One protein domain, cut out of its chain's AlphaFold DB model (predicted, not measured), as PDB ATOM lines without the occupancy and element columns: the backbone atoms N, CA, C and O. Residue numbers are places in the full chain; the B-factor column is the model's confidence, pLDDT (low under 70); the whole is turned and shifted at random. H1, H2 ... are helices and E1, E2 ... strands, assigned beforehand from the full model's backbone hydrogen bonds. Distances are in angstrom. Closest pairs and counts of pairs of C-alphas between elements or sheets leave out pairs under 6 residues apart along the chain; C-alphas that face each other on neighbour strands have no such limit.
ATOM      1  N   TRP A  22     404.646-148.258 128.589       68.88
ATOM      2  CA  TRP A  22     403.835-149.360 128.037       68.88
ATOM      3  C   TRP A  22     402.682-148.919 127.136       68.88
ATOM      4  O   TRP A  22     401.924-149.758 126.649       68.88
ATOM      5  N   TYR A  23     402.529-147.616 126.912       75.31
ATOM      6  CA  TYR A  23     401.477-147.082 126.057       75.31
ATOM      7  C   TYR A  23     402.049-146.637 124.714       75.31
ATOM      8  O   TYR A  23     402.981-145.836 124.652       75.31
ATOM      9  N   GLU A  24     401.444-147.117 123.631       80.75
ATOM     10  CA  GLU A  24     401.783-146.736 122.261       80.75
ATOM     11  C   GLU A  24     400.629-145.962 121.615       80.75
ATOM     12  O   GLU A  24     399.454-146.315 121.726       80.75
ATOM     13  N   LEU A  25     400.979-144.884 120.922       80.44
ATOM     14  CA  LEU A  25     400.085-143.974 120.233       80.44
ATOM     15  C   LEU A  25     400.269-144.145 118.724       80.44
ATOM     16  O   LEU A  25     401.329-143.859 118.161       80.44
ATOM     17  N   HIS A  26     399.220-144.618 118.058       83.25
ATOM     18  CA  HIS A  26     399.218-144.850 116.618       83.25
ATOM     19  C   HIS A  26     398.607-143.663 115.875       83.25
ATOM     20  O   HIS A  26     397.451-143.302 116.088       83.25
ATOM     21  N   PHE A  27     399.366-143.102 114.939       80.00
ATOM     22  CA  PHE A  27     398.908-142.065 114.024       80.00
ATOM     23  C   PHE A  27     398.693-142.658 112.636       80.00
ATOM     24  O   PHE A  27     399.581-143.310 112.087       80.00
ATOM     25  N   SER A  28     397.528-142.398 112.045       79.88
ATOM     26  CA  SER A  28     397.203-142.806 110.679       79.88
ATOM     27  C   SER A  28     396.703-141.613 109.879       79.88
ATOM     28  O   SER A  28     395.717-140.987 110.264       79.88
ATOM     29  N   VAL A  29     397.354-141.319 108.756       80.12
ATOM     30  CA  VAL A  29     396.908-140.286 107.818       80.12
ATOM     31  C   VAL A  29     396.163-140.975 106.692       80.12
ATOM     32  O   VAL A  29     396.740-141.827 106.014       80.12
ATOM     33  N   LYS A  30     394.895-140.614 106.500       80.31
ATOM     34  CA  LYS A  30     394.054-141.144 105.431       80.31
ATOM     35  C   LYS A  30     393.600-140.025 104.494       80.31
ATOM     36  O   LYS A  30     393.238-138.949 104.964       80.31
ATOM     37  N   ASP A  31     393.612-140.296 103.196       77.75
ATOM     38  CA  ASP A  31     392.962-139.485 102.179       77.75
ATOM     39  C   ASP A  31     391.468-139.797 102.200       77.75
ATOM     40  O   ASP A  31     391.039-140.942 102.035       77.75
ATOM     41  N   TYR A  32     390.674-138.758 102.441       80.50
ATOM     42  CA  TYR A  32     389.224-138.856 102.421       80.50
ATOM     43  C   TYR A  32     388.741-139.001 100.980       80.50
ATOM     44  O   TYR A  32     388.966-138.116 100.145       80.50
ATOM     45  N   CYS A  33     388.037-140.092 100.698       72.62
ATOM     46  CA  CYS A  33     387.494-140.363  99.374       72.62
ATOM     47  C   CYS A  33     385.974-140.284  99.410       72.62
ATOM     48  O   CYS A  33     385.299-141.079 100.058       72.62
ATOM     49  N   PHE A  34     385.421-139.316  98.685       68.81
ATOM     50  CA  PHE A  34     383.982-139.102  98.647       68.81
ATOM     51  C   PHE A  34     383.264-140.335  98.066       68.81
ATOM     52  O   PHE A  34     383.439-140.668  96.895       68.81
ATOM     53  N   GLY A  35     382.466-141.016  98.896       68.06
ATOM     54  CA  GLY A  35     381.650-142.169  98.494       68.06
ATOM     55  C   GLY A  35     382.326-143.544  98.588       68.06
ATOM     56  O   GLY A  35     381.741-144.524  98.128       68.06
ATOM     57  N   ARG A  36     383.527-143.650  99.171       68.94
ATOM     58  CA  ARG A  36     384.215-144.928  99.452       68.94
ATOM     59  C   ARG A  36     384.868-144.897 100.838       68.94
ATOM     60  O   ARG A  36     384.789-143.899 101.542       68.94
ATOM     61  N   SER A  37     385.481-146.006 101.248       69.06
ATOM     62  CA  SER A  37     386.310-146.067 102.457       69.06
ATOM     63  C   SER A  37     387.591-145.237 102.292       69.06
ATOM     64  O   SER A  37     388.265-145.385 101.272       69.06
ATOM     65  N   ASP A  38     387.944-144.429 103.296       76.44
ATOM     66  CA  ASP A  38     389.153-143.588 103.316       76.44
ATOM     67  C   ASP A  38     390.447-144.381 103.032       76.44
ATOM     68  O   ASP A  38     390.673-145.455 103.602       76.44
ATOM     69  N   HIS A  39     391.329-143.831 102.192       71.62
ATOM     70  CA  HIS A  39     392.584-144.469 101.778       71.62
ATOM     71  C   HIS A  39     393.730-144.133 102.735       71.62
ATOM     72  O   HIS A  39     394.046-142.973 102.948       71.62
ATOM     73  N   LEU A  40     394.392-145.133 103.323       71.81
ATOM     74  CA  LEU A  40     395.526-144.904 104.224       71.81
ATOM     75  C   LEU A  40     396.787-144.489 103.449       71.81
ATOM     76  O   LEU A  40     397.341-145.287 102.702       71.81
ATOM     77  N   ILE A  41     397.280-143.276 103.701       75.31
ATOM     78  CA  ILE A  41     398.483-142.705 103.076       75.31
ATOM     79  C   ILE A  41     399.744-143.082 103.860       75.31
ATOM     80  O   ILE A  41     400.786-143.414 103.293       75.31
ATOM     81  N   SER A  42     399.692-142.964 105.190       75.00
ATOM     82  CA  SER A  42     400.859-143.193 106.049       75.00
ATOM     83  C   SER A  42     400.467-143.532 107.482       75.00
ATOM     84  O   SER A  42     399.390-143.162 107.952       75.00
ATOM     85  N   SER A  43     401.359-144.238 108.175       78.94
ATOM     86  CA  SER A  43     401.198-144.604 109.582       78.94
ATOM     87  C   SER A  43     402.481-144.339 110.363       78.94
ATOM     88  O   SER A  43     403.567-144.599 109.845       78.94
ATOM     89  N   SER A  44     402.355-143.899 111.611       80.88
ATOM     90  CA  SER A  44     403.459-143.752 112.565       80.88
ATOM     91  C   SER A  44     403.037-144.277 113.933       80.88
ATOM     92  O   SER A  44     401.857-144.234 114.271       80.88
ATOM     93  N   VAL A  45     404.005-144.745 114.716       80.50
ATOM     94  CA  VAL A  45     403.816-145.169 116.109       80.50
ATOM     95  C   VAL A  45     404.723-144.317 116.985       80.50
ATOM     96  O   VAL A  45     405.854-144.028 116.592       80.50
ATOM     97  N   LEU A  46     404.213-143.878 118.130       82.00
ATOM     98  CA  LEU A  46     404.948-143.096 119.117       82.00
ATOM     99  C   LEU A  46     404.667-143.662 120.506       82.00
ATOM    100  O   LEU A  46     403.516-143.938 120.818       82.00
ATOM    101  N   THR A  47     405.675-143.806 121.357       84.19
ATOM    102  CA  THR A  47     405.427-144.191 122.757       84.19
ATOM    103  C   THR A  47     404.902-142.994 123.554       84.19
ATOM    104  O   THR A  47     405.302-141.852 123.315       84.19
ATOM    105  N   LEU A  48     403.996-143.229 124.504       78.44
ATOM    106  CA  LEU A  48     403.431-142.170 125.344       78.44
ATOM    107  C   LEU A  48     404.531-141.483 126.167       78.44
ATOM    108  O   LEU A  48     404.499-140.268 126.317       78.44
ATOM    109  N   SER A  49     405.535-142.239 126.616       77.94
ATOM    110  CA  SER A  49     406.747-141.716 127.257       77.94
ATOM    111  C   SER A  49     407.454-140.659 126.397       77.94
ATOM    112  O   SER A  49     407.651-139.531 126.843       77.94
ATOM    113  N   GLN A  50     407.704-140.949 125.113       75.31
ATOM    114  CA  GLN A  50     408.273-139.973 124.174       75.31
ATOM    115  C   GLN A  50     407.339-138.781 123.928       75.31
ATOM    116  O   GLN A  50     407.803-137.649 123.817       75.31
ATOM    117  N   ALA A  51     406.027-139.015 123.844       74.19
ATOM    118  CA  ALA A  51     405.048-137.945 123.656       74.19
ATOM    119  C   ALA A  51     404.989-136.983 124.857       74.19
ATOM    120  O   ALA A  51     404.829-135.777 124.667       74.19
ATOM    121  N   LEU A  52     405.130-137.505 126.078       77.12
ATOM    122  CA  LEU A  52     405.156-136.722 127.313       77.12
ATOM    123  C   LEU A  52     406.481-135.970 127.480       77.12
ATOM    124  O   LEU A  52     406.455-134.807 127.879       77.12
ATOM    125  N   ASP A  53     407.606-136.593 127.123       75.56
ATOM    126  CA  ASP A  53     408.941-135.979 127.182       75.56
ATOM    127  C   ASP A  53     409.080-134.798 126.201       75.56
ATOM    128  O   ASP A  53     409.653-133.757 126.517       75.56
ATOM    129  N   LEU A  54     408.457-134.902 125.022       72.44
ATOM    130  CA  LEU A  54     408.428-133.828 124.019       72.44
ATOM    131  C   LEU A  54     407.475-132.665 124.383       72.44
ATOM    132  O   LEU A  54     407.589-131.570 123.815       72.44
ATOM    133  N   GLY A  55     406.571-132.859 125.349       70.88
ATOM    134  CA  GLY A  55     405.664-131.828 125.860       70.88
ATOM    135  C   GLY A  55     404.799-131.159 124.777       70.88
ATOM    136  O   GLY A  55     404.343-131.794 123.831       70.88
ATOM    137  N   ALA A  56     404.570-129.844 124.897       63.31
ATOM    138  CA  ALA A  56     403.794-129.045 123.932       63.31
ATOM    139  C   ALA A  56     404.580-128.663 122.654       63.31
ATOM    140  O   ALA A  56     404.147-127.802 121.885       63.31
ATOM    141  N   THR A  57     405.750-129.267 122.432       67.81
ATOM    142  CA  THR A  57     406.606-128.968 121.281       67.81
ATOM    143  C   THR A  57     406.064-129.675 120.036       67.81
ATOM    144  O   THR A  57     405.683-130.843 120.113       67.81
ATOM    145  N   PRO A  58     406.037-129.029 118.855       64.06
ATOM    146  CA  PRO A  58     405.623-129.697 117.626       64.06
ATOM    147  C   PRO A  58     406.593-130.835 117.269       64.06
ATOM    148  O   PRO A  58     407.727-130.601 116.849       64.06
ATOM    149  N   ILE A  59     406.133-132.080 117.404       68.06
ATOM    150  CA  ILE A  59     406.890-133.278 117.030       68.06
ATOM    151  C   ILE A  59     406.768-133.503 115.522       68.06
ATOM    152  O   ILE A  59     405.668-133.642 114.983       68.06
ATOM    153  N   ARG A  60     407.907-133.600 114.828       65.81
ATOM    154  CA  ARG A  60     407.955-134.088 113.444       65.81
ATOM    155  C   ARG A  60     408.264-135.578 113.444       65.81
ATOM    156  O   ARG A  60     409.421-135.975 113.511       65.81
ATOM    157  N   LEU A  61     407.218-136.394 113.367       67.94
ATOM    158  CA  LEU A  61     407.362-137.839 113.219       67.94
ATOM    159  C   LEU A  61     407.636-138.188 111.751       67.94
ATOM    160  O   LEU A  61     406.964-137.643 110.867       67.94
ATOM    161  N   PRO A  62     408.586-139.095 111.461       64.75
ATOM    162  CA  PRO A  62     408.737-139.638 110.123       64.75
ATOM    163  C   PRO A  62     407.503-140.491 109.811       64.75
ATOM    164  O   PRO A  62     407.417-141.664 110.164       64.75
ATOM    165  N   LEU A  63     406.519-139.887 109.147       67.00
ATOM    166  CA  LEU A  63     405.382-140.602 108.586       67.00
ATOM    167  C   LEU A  63     405.907-141.490 107.457       67.00
ATOM    168  O   LEU A  63     406.131-141.030 106.335       67.00
ATOM    169  N   VAL A  64     406.156-142.762 107.768       63.34
ATOM    170  CA  VAL A  64     406.597-143.739 106.775       63.34
ATOM    171  C   VAL A  64     405.453-143.921 105.781       63.34
ATOM    172  O   VAL A  64     404.437-144.557 106.074       63.34
ATOM    173  N   ARG A  65     405.614-143.341 104.585       57.78
ATOM    174  CA  ARG A  65     404.818-143.714 103.415       57.78
ATOM    175  C   ARG A  65     405.154-145.166 103.115       57.78
ATOM    176  O   ARG A  65     406.270-145.478 102.695       57.78
ATOM    177  N   ARG A  66     404.213-146.078 103.355       61.62
ATOM    178  CA  ARG A  66     404.368-147.450 102.873       61.62
ATOM    179  C   ARG A  66     404.222-147.408 101.361       61.62
ATOM    180  O   ARG A  66     403.107-147.349 100.871       61.62
ATOM    181  N   LEU A  67     405.360-147.386 100.668       59.53
ATOM    182  CA  LEU A  67     405.699-148.199  99.490       59.53
ATOM    183  C   LEU A  67     406.917-147.607  98.766       59.53
ATOM    184  O   LEU A  67     406.869-147.266  97.590       59.53
TER     185      LEU A  67
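AT A GLANCE: This is residues 22 to 67 of the 126 residues of an uncharacterized protein of Sparganum proliferum (UniProt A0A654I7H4). A long hairpin of two strands, E1 and E2, makes the elongated body, with the short helix H1 at one end and the turn of the hairpin at the other. Residues 52 to 58, of which 52 and 53 belong to H1, stick out from the body, and the rest of the tail with no named element, residues 54 to 67, then folds back beside the hairpin. The printed part has 46 residues, with two named strands and one named helix in the order E1, E2, H1; the sheet, E1 - E2, is antiparallel and the class is mixed, helices and strands. The whole is loose, with a radius of gyration of the C-alphas of 13.2 A and spans of 40 by 22 by 21 A.

IN THESE COORDINATES: E1 is residues 24 to 31, 23.1 A long from C-alpha 24 at (401.783, -146.736, 122.261) to C-alpha 31. E2 is residues 39 to 47, 24.6 A long, and bends by 51 degrees at residue 42. H1 is residues 48 to 53, 8.5 A long, and ends with C-alpha 53 at (408.941, -135.979, 127.182).

HOW THE PARTS SIT: E1 and E2 form a hairpin, antiparallel at 162 degrees. N 25 and O 46 are within hydrogen-bond range at 2.7 A, as are N 39 and O 31 at 2.9 A. The closest C-alphas of E1 and H1 are those of Glu 24 and Leu 48, 5.8 A apart. In H1 every O i to N i+4 pair is within hydrogen-bond range.

THE WHOLE: The C-alphas farthest apart are those of Gly 35 and Asp 53, at 40.1 A. The printed part has no cut. The link from E1 to E2 is short, with 7 residues, and that from E2 to H1 is tight. The mean pLDDT of the printed part is 73.1; residue 22, residues 34 to 37 and residues 56 to 67 are under 70.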